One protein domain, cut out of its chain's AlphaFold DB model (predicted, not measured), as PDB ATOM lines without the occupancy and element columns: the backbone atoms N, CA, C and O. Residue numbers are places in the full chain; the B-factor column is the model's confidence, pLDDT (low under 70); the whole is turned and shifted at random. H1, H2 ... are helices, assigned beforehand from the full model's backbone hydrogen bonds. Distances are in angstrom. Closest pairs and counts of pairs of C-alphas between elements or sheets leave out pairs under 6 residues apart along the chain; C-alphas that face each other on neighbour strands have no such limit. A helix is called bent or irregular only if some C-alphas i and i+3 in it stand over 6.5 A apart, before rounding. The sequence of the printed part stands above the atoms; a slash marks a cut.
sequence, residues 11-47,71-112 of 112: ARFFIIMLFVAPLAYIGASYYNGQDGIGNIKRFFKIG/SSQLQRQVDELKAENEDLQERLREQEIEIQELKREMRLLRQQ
ATOM      1  N   ALA A  11     -51.495  35.996 -28.057       91.19
ATOM      2  CA  ALA A  11     -52.026  36.256 -26.717       91.19
ATOM      3  C   ALA A  11     -52.141  34.964 -25.892       91.19
ATOM      4  O   ALA A  11     -51.802  34.946 -24.712       91.19
ATOM      5  N   ARG A  12     -52.554  33.855 -26.520       89.44
ATOM      6  CA  ARG A  12     -52.616  32.546 -25.854       89.44
ATOM      7  C   ARG A  12     -51.229  32.043 -25.438       89.44
ATOM      8  O   ARG A  12     -51.094  31.530 -24.332       89.44
ATOM      9  N   PHE A  13     -50.212  32.218 -26.284       92.94
ATOM     10  CA  PHE A  13     -48.820  31.902 -25.943       92.94
ATOM     11  C   PHE A  13     -48.316  32.751 -24.768       92.94
ATOM     12  O   PHE A  13     -47.758  32.209 -23.818       92.94
ATOM     13  N   PHE A  14     -48.579  34.059 -24.788       92.56
ATOM     14  CA  PHE A  14     -48.139  34.980 -23.738       92.56
ATOM     15  C   PHE A  14     -48.761  34.657 -22.374       92.56
ATOM     16  O   PHE A  14     -48.070  34.664 -21.358       92.56
ATOM     17  N   ILE A  15     -50.051  34.308 -22.352       91.38
ATOM     18  CA  ILE A  15     -50.744  33.893 -21.126       91.38
ATOM     19  C   ILE A  15     -50.106  32.625 -20.552       91.38
ATOM     20  O   ILE A  15     -49.884  32.550 -19.350       91.38
ATOM     21  N   ILE A  16     -49.773  31.639 -21.389       93.94
ATOM     22  CA  ILE A  16     -49.091  30.419 -20.929       93.94
ATOM     23  C   ILE A  16     -47.699  30.762 -20.391       93.94
ATOM     24  O   ILE A  16     -47.324  30.308 -19.311       93.94
ATOM     25  N   MET A  17     -46.947  31.591 -21.116       92.56
ATOM     26  CA  MET A  17     -45.607  32.014 -20.722       92.56
ATOM     27  C   MET A  17     -45.599  32.716 -19.357       92.56
ATOM     28  O   MET A  17     -44.675  32.485 -18.580       92.56
ATOM     29  N   LEU A  18     -46.640  33.490 -19.030       90.94
ATOM     30  CA  LEU A  18     -46.784  34.161 -17.733       90.94
ATOM     31  C   LEU A  18     -46.715  33.182 -16.549       90.94
ATOM     32  O   LEU A  18     -46.170  33.523 -15.506       90.94
ATOM     33  N   PHE A  19     -47.233  31.963 -16.715       91.12
ATOM     34  CA  PHE A  19     -47.196  30.929 -15.678       91.12
ATOM     35  C   PHE A  19     -45.981  30.009 -15.816       91.12
ATOM     36  O   PHE A  19     -45.372  29.631 -14.818       91.12
ATOM     37  N   VAL A  20     -45.593  29.659 -17.045       93.81
ATOM     38  CA  VAL A  20     -44.475  28.736 -17.291       93.81
ATOM     39  C   VAL A  20     -43.133  29.363 -16.927       93.81
ATOM     40  O   VAL A  20     -42.288  28.670 -16.374       93.81
ATOM     41  N   ALA A  21     -42.924  30.656 -17.182       88.56
ATOM     42  CA  ALA A  21     -41.664  31.330 -16.874       88.56
ATOM     43  C   ALA A  21     -41.299  31.307 -15.372       88.56
ATOM     44  O   ALA A  21     -40.195  30.854 -15.056       88.56
ATOM     45  N   PRO A  22     -42.175  31.712 -14.429       85.50
ATOM     46  CA  PRO A  22     -41.854  31.625 -13.005       85.50
ATOM     47  C   PRO A  22     -41.705  30.174 -12.529       85.50
ATOM     48  O   PRO A  22     -40.802  29.886 -11.749       85.50
ATOM     49  N   LEU A  23     -42.513  29.239 -13.041       88.25
ATOM     50  CA  LEU A  23     -42.371  27.811 -12.726       88.25
ATOM     51  C   LEU A  23     -41.028  27.241 -13.206       88.25
ATOM     52  O   LEU A  23     -40.358  26.525 -12.465       88.25
ATOM     53  N   ALA A  24     -40.609  27.586 -14.423       90.31
ATOM     54  CA  ALA A  24     -39.328  27.177 -14.984       90.31
ATOM     55  C   ALA A  24     -38.152  27.782 -14.207       90.31
ATOM     56  O   ALA A  24     -37.165  27.090 -13.973       90.31
ATOM     57  N   TYR A  25     -38.268  29.037 -13.757       88.06
ATOM     58  CA  TYR A  25     -37.265  29.666 -12.897       88.06
ATOM     59  C   TYR A  25     -37.114  28.920 -11.566       88.06
ATOM     60  O   TYR A  25     -35.995  28.602 -11.167       88.06
ATOM     61  N   ILE A  26     -38.229  28.567 -10.915       88.88
ATOM     62  CA  ILE A  26     -38.210  27.762  -9.684       88.88
ATOM     63  C   ILE A  26     -37.545  26.407  -9.950       88.88
ATOM     64  O   ILE A  26     -36.613  26.036  -9.240       88.88
ATOM     65  N   GLY A  27     -37.942  25.697 -11.008       86.75
ATOM     66  CA  GLY A  27     -37.341  24.406 -11.351       86.75
ATOM     67  C   GLY A  27     -35.835  24.492 -11.622       86.75
ATOM     68  O   GLY A  27     -35.059  23.698 -11.092       86.75
ATOM     69  N   ALA A  28     -35.399  25.493 -12.391       88.38
ATOM     70  CA  ALA A  28     -33.988  25.710 -12.694       88.38
ATOM     71  C   ALA A  28     -33.177  26.097 -11.448       88.38
ATOM     72  O   ALA A  28     -32.049  25.639 -11.277       88.38
ATOM     73  N   SER A  29     -33.733  26.922 -10.561       83.00
ATOM     74  CA  SER A  29     -33.068  27.286  -9.304       83.00
ATOM     75  C   SER A  29     -32.913  26.092  -8.362       83.00
ATOM     76  O   SER A  29     -31.828  25.914  -7.814       83.00
ATOM     77  N   TYR A  30     -33.927  25.221  -8.272       85.00
ATOM     78  CA  TYR A  30     -33.875  24.010  -7.456       85.00
ATOM     79  C   TYR A  30     -32.755  23.076  -7.923       85.00
ATOM     80  O   TYR A  30     -31.975  22.584  -7.112       85.00
ATOM     81  N   TYR A  31     -32.605  22.908  -9.241       82.94
ATOM     82  CA  TYR A  31     -31.504  22.128  -9.813       82.94
ATOM     83  C   TYR A  31     -30.119  22.718  -9.495       82.94
ATOM     84  O   TYR A  31     -29.161  21.980  -9.290       82.94
ATOM     85  N   ASN A  32     -30.007  24.045  -9.412       84.50
ATOM     86  CA  ASN A  32     -28.762  24.741  -9.077       84.50
ATOM     87  C   ASN A  32     -28.537  24.917  -7.560       84.50
ATOM     88  O   ASN A  32     -27.605  25.618  -7.168       84.50
ATOM     89  N   GLY A  33     -29.386  24.327  -6.707       75.12
ATOM     90  CA  GLY A  33     -29.298  24.455  -5.247       75.12
ATOM     91  C   GLY A  33     -29.627  25.854  -4.710       75.12
ATOM     92  O   GLY A  33     -29.261  26.182  -3.584       75.12
ATOM     93  N   GLN A  34     -30.286  26.693  -5.512       76.19
ATOM     94  CA  GLN A  34     -30.735  28.031  -5.131       76.19
ATOM     95  C   GLN A  34     -32.225  28.033  -4.784       76.19
ATOM     96  O   GLN A  34     -33.031  27.325  -5.389       76.19
ATOM     97  N   ASP A  35     -32.604  28.894  -3.842       78.62
ATOM     98  CA  ASP A  35     -33.976  28.993  -3.355       78.62
ATOM     99  C   ASP A  35     -34.827  29.924  -4.245       78.62
ATOM    100  O   ASP A  35     -34.991  31.123  -3.988       78.62
ATOM    101  N   GLY A  36     -35.337  29.389  -5.361       80.06
ATOM    102  CA  GLY A  36     -36.074  30.172  -6.364       80.06
ATOM    103  C   GLY A  36     -37.370  30.789  -5.864       80.06
ATOM    104  O   GLY A  36     -37.709  31.904  -6.262       80.06
ATOM    105  N   ILE A  37     -38.081  30.095  -4.972       76.06
ATOM    106  CA  ILE A  37     -39.327  30.593  -4.376       76.06
ATOM    107  C   ILE A  37     -39.017  31.794  -3.475       76.06
ATOM    108  O   ILE A  37     -39.703  32.817  -3.547       76.06
ATOM    109  N   GLY A  38     -37.943  31.707  -2.683       79.88
ATOM    110  CA  GLY A  38     -37.453  32.813  -1.862       79.88
ATOM    111  C   GLY A  38     -37.073  34.041  -2.693       79.88
ATOM    112  O   GLY A  38     -37.479  35.157  -2.360       79.88
ATOM    113  N   ASN A  39     -36.363  33.845  -3.808       80.31
ATOM    114  CA  ASN A  39     -36.006  34.933  -4.719       80.31
ATOM    115  C   ASN A  39     -37.237  35.594  -5.349       80.31
ATOM    116  O   ASN A  39     -37.358  36.814  -5.277       80.31
ATOM    117  N   ILE A  40     -38.182  34.822  -5.899       77.81
ATOM    118  CA  ILE A  40     -39.411  35.379  -6.493       77.81
ATOM    119  C   ILE A  40     -40.195  36.185  -5.458       77.81
ATOM    120  O   ILE A  40     -40.675  37.270  -5.772       77.81
ATOM    121  N   LYS A  41     -40.288  35.706  -4.212       79.94
ATOM    122  CA  LYS A  41     -40.991  36.416  -3.134       79.94
ATOM    123  C   LYS A  41     -40.337  37.756  -2.797       79.94
ATOM    124  O   LYS A  41     -41.043  38.723  -2.522       79.94
ATOM    125  N   ARG A  42     -39.002  37.833  -2.842       78.50
ATOM    126  CA  ARG A  42     -38.247  39.087  -2.671       78.50
ATOM    127  C   ARG A  42     -38.458  40.024  -3.860       78.50
ATOM    128  O   ARG A  42     -38.760  41.190  -3.641       78.50
ATOM    129  N   PHE A  43     -38.387  39.511  -5.089       76.00
ATOM    130  CA  PHE A  43     -38.648  40.290  -6.306       76.00
ATOM    131  C   PHE A  43     -40.084  40.833  -6.364       76.00
ATOM    132  O   PHE A  43     -40.276  41.996  -6.702       76.00
ATOM    133  N   PHE A  44     -41.087  40.046  -5.967       75.25
ATOM    134  CA  PHE A  44     -42.479  40.505  -5.897       75.25
ATOM    135  C   PHE A  44     -42.703  41.545  -4.794       75.25
ATOM    136  O   PHE A  44     -43.420  42.512  -5.021       75.25
ATOM    137  N   LYS A  45     -42.054  41.397  -3.629       67.38
ATOM    138  CA  LYS A  45     -42.085  42.424  -2.573       67.38
ATOM    139  C   LYS A  45     -41.423  43.737  -2.998       67.38
ATOM    140  O   LYS A  45     -41.875  44.802  -2.594       67.38
ATOM    141  N   ILE A  46     -40.366  43.661  -3.804       63.28
ATOM    142  CA  ILE A  46     -39.702  44.834  -4.387       63.28
ATOM    143  C   ILE A  46     -40.628  45.524  -5.403       63.28
ATOM    144  O   ILE A  46     -40.725  46.745  -5.393       63.28
ATOM    145  N   GLY A  47     -41.377  44.762  -6.209       52.88
ATOM    146  CA  GLY A  47     -42.316  45.304  -7.204       52.88
ATOM    147  C   GLY A  47     -43.584  45.961  -6.635       52.88
ATOM    148  O   GLY A  47     -44.193  46.785  -7.308       52.88
ATOM    149  N   SER A  71     -26.684  36.503  12.632       56.81
ATOM    150  CA  SER A  71     -26.071  35.170  12.665       56.81
ATOM    151  C   SER A  71     -26.719  34.260  13.705       56.81
ATOM    152  O   SER A  71     -27.001  33.110  13.402       56.81
ATOM    153  N   SER A  72     -27.037  34.769  14.899       61.84
ATOM    154  CA  SER A  72     -27.693  33.976  15.949       61.84
ATOM    155  C   SER A  72     -29.147  33.617  15.624       61.84
ATOM    156  O   SER A  72     -29.595  32.532  15.988       61.84
ATOM    157  N   GLN A  73     -29.884  34.471  14.910       64.56
ATOM    158  CA  GLN A  73     -31.229  34.141  14.421       64.56
ATOM    159  C   GLN A  73     -31.200  33.134  13.266       64.56
ATOM    160  O   GLN A  73     -32.011  32.210  13.256       64.56
ATOM    161  N   LEU A  74     -30.250  33.268  12.335       63.97
ATOM    162  CA  LEU A  74     -30.034  32.275  11.279       63.97
ATOM    163  C   LEU A  74     -29.619  30.922  11.858       63.97
ATOM    164  O   LEU A  74     -30.143  29.901  11.435       63.97
ATOM    165  N   GLN A  75     -28.724  30.915  12.850       68.31
ATOM    166  CA  GLN A  75     -28.282  29.691  13.514       68.31
ATOM    167  C   GLN A  75     -29.465  28.972  14.171       68.31
ATOM    168  O   GLN A  75     -29.650  27.784  13.952       68.31
ATOM    169  N   ARG A  76     -30.328  29.716  14.879       70.69
ATOM    170  CA  ARG A  76     -31.549  29.166  15.487       70.69
ATOM    171  C   ARG A  76     -32.505  28.575  14.459       70.69
ATOM    172  O   ARG A  76     -33.039  27.507  14.705       70.69
ATOM    173  N   GLN A  77     -32.690  29.234  13.315       67.88
ATOM    174  CA  GLN A  77     -33.529  28.696  12.241       67.88
ATOM    175  C   GLN A  77     -32.924  27.437  11.621       67.88
ATOM    176  O   GLN A  77     -33.655  26.504  11.319       67.88
ATOM    177  N   VAL A  78     -31.601  27.386  11.444       73.94
ATOM    178  CA  VAL A  78     -30.916  26.186  10.944       73.94
ATOM    179  C   VAL A  78     -31.057  25.031  11.933       73.94
ATOM    180  O   VAL A  78     -31.332  23.911  11.511       73.94
ATOM    181  N   ASP A  79     -30.911  25.297  13.229       77.75
ATOM    182  CA  ASP A  79     -31.053  24.282  14.273       77.75
ATOM    183  C   ASP A  79     -32.505  23.790  14.386       77.75
ATOM    184  O   ASP A  79     -32.740  22.587  14.489       77.75
ATOM    185  N   GLU A  80     -33.483  24.694  14.292       82.12
ATOM    186  CA  GLU A  80     -34.915  24.372  14.285       82.12
ATOM    187  C   GLU A  80     -35.305  23.552  13.049       82.12
ATOM    188  O   GLU A  80     -35.897  22.484  13.181       82.12
ATOM    189  N   LEU A  81     -34.881  23.975  11.855       75.50
ATOM    190  CA  LEU A  81     -35.101  23.235  10.608       75.50
ATOM    191  C   LEU A  81     -34.424  21.864  10.624       75.50
ATOM    192  O   LEU A  81     -34.926  20.913  10.024       75.50
ATOM    193  N   LYS A  82     -33.266  21.744  11.276       81.31
ATOM    194  CA  LYS A  82     -32.573  20.464  11.414       81.31
ATOM    195  C   LYS A  82     -33.327  19.531  12.361       81.31
ATOM    196  O   LYS A  82     -33.506  18.368  12.015       81.31
ATOM    197  N   ALA A  83     -33.811  20.043  13.491       83.00
ATOM    198  CA  ALA A  83     -34.647  19.280  14.414       83.00
ATOM    199  C   ALA A  83     -35.958  18.828  13.752       83.00
ATOM    200  O   ALA A  83     -36.355  17.676  13.895       83.00
ATOM    201  N   GLU A  84     -36.593  19.696  12.960       79.25
ATOM    202  CA  GLU A  84     -37.804  19.350  12.211       79.25
ATOM    203  C   GLU A  84     -37.531  18.283  11.141       79.25
ATOM    204  O   GLU A  84     -38.318  17.354  10.976       79.25
ATOM    205  N   ASN A  85     -36.387  18.352  10.449       82.25
ATOM    206  CA  ASN A  85     -35.979  17.299   9.516       82.25
ATOM    207  C   ASN A  85     -35.733  15.959  10.217       82.25
ATOM    208  O   ASN A  85     -36.093  14.922   9.664       82.25
ATOM    209  N   GLU A  86     -35.122  15.963  11.401       86.31
ATOM    210  CA  GLU A  86     -34.907  14.742  12.181       86.31
ATOM    211  C   GLU A  86     -36.245  14.130  12.640       86.31
ATOM    212  O   GLU A  86     -36.453  12.935  12.425       86.31
ATOM    213  N   ASP A  87     -37.187  14.940  13.144       89.44
ATOM    214  CA  ASP A  87     -38.541  14.491  13.525       89.44
ATOM    215  C   ASP A  87     -39.312  13.929  12.320       89.44
ATOM    216  O   ASP A  87     -39.891  12.843  12.371       89.44
ATOM    217  N   LEU A  88     -39.267  14.624  11.178       81.00
ATOM    218  CA  LEU A  88     -39.889  14.160   9.938       81.00
ATOM    219  C   LEU A  88     -39.277  12.842   9.445       81.00
ATOM    220  O   LEU A  88     -40.005  11.953   9.000       81.00
ATOM    221  N   GLN A  89     -37.954  12.684   9.533       82.44
ATOM    222  CA  GLN A  89     -37.276  11.437   9.174       82.44
ATOM    223  C   GLN A  89     -37.623  10.283  10.117       82.44
ATOM    224  O   GLN A  89     -37.666   9.129   9.686       82.44
ATOM    225  N   GLU A  90     -37.844  10.557  11.400       88.62
ATOM    226  CA  GLU A  90     -38.280   9.551  12.366       88.62
ATOM    227  C   GLU A  90     -39.711   9.089  12.079       88.62
ATOM    228  O   GLU A  90     -39.936   7.889  11.913       88.62
ATOM    229  N   ARG A  91     -40.638  10.028  11.856       84.56
ATOM    230  CA  ARG A  91     -42.019   9.721  11.444       84.56
ATOM    231  C   ARG A  91     -42.079   8.916  10.150       84.56
ATOM    232  O   ARG A  91     -42.870   7.984  10.041       84.56
ATOM    233  N   LEU A  92     -41.242   9.252   9.164       83.81
ATOM    234  CA  LEU A  92     -41.164   8.491   7.915       83.81
ATOM    235  C   LEU A  92     -40.695   7.053   8.148       83.81
ATOM    236  O   LEU A  92     -41.256   6.134   7.556       83.81
ATOM    237  N   ARG A  93     -39.700   6.845   9.018       86.56
ATOM    238  CA  ARG A  93     -39.236   5.496   9.373       86.56
ATOM    239  C   ARG A  93     -40.315   4.697  10.092       86.56
ATOM    240  O   ARG A  93     -40.498   3.526   9.772       86.56
ATOM    241  N   GLU A  94     -41.031   5.314  11.025       90.25
ATOM    242  CA  GLU A  94     -42.136   4.671  11.739       90.25
ATOM    243  C   GLU A  94     -43.247   4.241  10.772       90.25
ATOM    244  O   GLU A  94     -43.630   3.071  10.745       90.25
ATOM    245  N   GLN A  95     -43.675   5.143   9.885       85.38
ATOM    246  CA  GLN A  95     -44.657   4.829   8.844       85.38
ATOM    247  C   GLN A  95     -44.169   3.736   7.886       85.38
ATOM    248  O   GLN A  95     -44.950   2.897   7.436       85.38
ATOM    249  N   GLU A  96     -42.881   3.717   7.547       87.81
ATOM    250  CA  GLU A  96     -42.321   2.692   6.670       87.81
ATOM    251  C   GLU A  96     -42.316   1.306   7.334       87.81
ATOM    252  O   GLU A  96     -42.611   0.308   6.668       87.81
ATOM    253  N   ILE A  97     -42.053   1.240   8.644       89.88
ATOM    254  CA  ILE A  97     -42.180   0.011   9.439       89.88
ATOM    255  C   ILE A  97     -43.640  -0.452   9.460       89.88
ATOM    256  O   ILE A  97     -43.905  -1.606   9.120       89.88
ATOM    257  N   GLU A  98     -44.585   0.443   9.747       88.44
ATOM    258  CA  GLU A  98     -46.019   0.127   9.776       88.44
ATOM    259  C   GLU A  98     -46.505  -0.412   8.419       88.44
ATOM    260  O   GLU A  98     -47.161  -1.454   8.331       88.44
ATOM    261  N   ILE A  99     -46.094   0.222   7.316       89.62
ATOM    262  CA  ILE A  99     -46.390  -0.256   5.959       89.62
ATOM    263  C   ILE A  99     -45.783  -1.642   5.716       89.62
ATOM    264  O   ILE A  99     -46.395  -2.473   5.036       89.62
ATOM    265  N   GLN A 100     -44.570  -1.910   6.204       87.31
ATOM    266  CA  GLN A 100     -43.958  -3.228   6.060       87.31
ATOM    267  C   GLN A 100     -44.703  -4.300   6.850       87.31
ATOM    268  O   GLN A 100     -44.882  -5.400   6.321       87.31
ATOM    269  N   GLU A 101     -45.141  -3.999   8.068       89.81
ATOM    270  CA  GLU A 101     -45.919  -4.908   8.909       89.81
ATOM    271  C   GLU A 101     -47.270  -5.218   8.271       89.81
ATOM    272  O   GLU A 101     -47.553  -6.385   7.990       89.81
ATOM    273  N   LEU A 102     -48.021  -4.194   7.863       87.12
ATOM    274  CA  LEU A 102     -49.276  -4.362   7.127       87.12
ATOM    275  C   LEU A 102     -49.077  -5.162   5.830       87.12
ATOM    276  O   LEU A 102     -49.872  -6.041   5.491       87.12
ATOM    277  N   LYS A 103     -47.982  -4.930   5.092       87.38
ATOM    278  CA  LYS A 103     -47.640  -5.727   3.897       87.38
ATOM    279  C   LYS A 103     -47.280  -7.177   4.221       87.38
ATOM    280  O   LYS A 103     -47.415  -8.028   3.335       87.38
ATOM    281  N   ARG A 104     -46.747  -7.473   5.410       86.06
ATOM    282  CA  ARG A 104     -46.478  -8.848   5.865       86.06
ATOM    283  C   ARG A 104     -47.781  -9.532   6.257       86.06
ATOM    284  O   ARG A 104     -48.027 -10.627   5.760       86.06
ATOM    285  N   GLU A 105     -48.639  -8.869   7.024       86.38
ATOM    286  CA  GLU A 105     -49.968  -9.376   7.384       86.38
ATOM    287  C   GLU A 105     -50.814  -9.676   6.147       86.38
ATOM    288  O   GLU A 105     -51.324 -10.783   5.991       86.38
ATOM    289  N   MET A 106     -50.869  -8.745   5.192       81.94
ATOM    290  CA  MET A 106     -51.573  -8.944   3.921       81.94
ATOM    291  C   MET A 106     -51.005 -10.105   3.099       81.94
ATOM    292  O   MET A 106     -51.746 -10.771   2.376       81.94
ATOM    293  N   ARG A 107     -49.693 -10.362   3.178       85.06
ATOM    294  CA  ARG A 107     -49.069 -11.517   2.514       85.06
ATOM    295  C   ARG A 107     -49.441 -12.834   3.186       85.06
ATOM    296  O   ARG A 107     -49.697 -13.795   2.470       85.06
ATOM    297  N   LEU A 108     -49.486 -12.866   4.515       84.12
ATOM    298  CA  LEU A 108     -49.889 -14.045   5.283       84.12
ATOM    299  C   LEU A 108     -51.370 -14.373   5.061       84.12
ATOM    300  O   LEU A 108     -51.700 -15.521   4.782       84.12
ATOM    301  N   LEU A 109     -52.241 -13.360   5.076       78.31
ATOM    302  CA  LEU A 109     -53.671 -13.500   4.779       78.31
ATOM    303  C   LEU A 109     -53.942 -13.954   3.340       78.31
ATOM    304  O   LEU A 109     -54.896 -14.678   3.105       78.31
ATOM    305  N   ARG A 110     -53.110 -13.551   2.369       74.81
ATOM    306  CA  ARG A 110     -53.224 -14.018   0.975       74.81
ATOM    307  C   ARG A 110     -52.756 -15.458   0.750       74.81
ATOM    308  O   ARG A 110     -52.990 -15.975  -0.339       74.81
ATOM    309  N   GLN A 111     -52.016 -16.051   1.686       66.69
ATOM    310  CA  GLN A 111     -51.496 -17.420   1.570       66.69
ATOM    311  C   GLN A 111     -52.368 -18.470   2.274       66.69
ATOM    312  O   GLN A 111     -52.113 -19.660   2.088       66.69
ATOM    313  N   GLN A 112     -53.366 -18.046   3.058       51.09
ATOM    314  CA  GLN A 112     -54.462 -18.896   3.538       51.09
ATOM    315  C   GLN A 112     -55.599 -18.936   2.516       51.09
ATOM    316  O   GLN A 112     -56.248 -20.001   2.431       51.09
TER     317      GLN A 112
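Overview. This is residues 11 to 47 and 71 to 112 of the 112 residues of an uncharacterized protein of Haliscomenobacter hydrossis (strain ATCC 27775 / DSM 1100 / LMG 10767 / O) (UniProt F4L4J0). Two helices, H1 and H2, form a V that is closed by a tight link, while one long straight helix, H3, stands free of both and touches neither. The free parts of H1 and H2, residues 11 to 21 and 41 to 47, make the open arms of the V. The printed part has 79 residues with three named helices, in the order H1, H2, H3, and no named strand; the class is all helix. The whole is extended, with a radius of gyration of the C-alphas of 21.9 A, and flat, spanning 64 by 47 by 20 A.

Arrangement. H1, residues 11 to 31, has a kink of 34 degrees near residue 19; it is neither bent nor irregular, but only just: C-alphas 19 and 22 are 6.0 A apart. With residues 22 to 30 alone it touches residues 36 to 40 of H2, residues 36 to 47. Their closest C-alphas, those of Ile 26 and Gly 36, are 4.6 A apart. H1 and H2 run opposite ways at a steep tilt of 54 degrees. H3, residues 71 to 109, is apart from H1 and from H2. In H2 and H3 every O i to N i+4 pair is within hydrogen-bond range; in H1 15 of 17 are.

Along the chain. H1 begins with C-alpha 11 at (-52.026, 36.256, -26.717) and is 30.1 A long from first to last C-alpha. H2 is 16.4 A long. H3, 39 residues and 56.5 A long, runs from C-alpha 71 at (-26.071, 35.170, 12.665) to C-alpha 109 at (-53.671, -13.500, 4.779).

Size, cuts and confidence. The two C-alphas farthest apart, those of Gly 47 and Gln 112, are 66.2 A apart. Residues 48 to 70 are not printed, and C-alphas 47 and 71 are 27.6 A apart across this cut. The mean pLDDT of the printed part is 81.4; residues 45 to 47, 71 to 75, 77 and 111 to 112 are under 70.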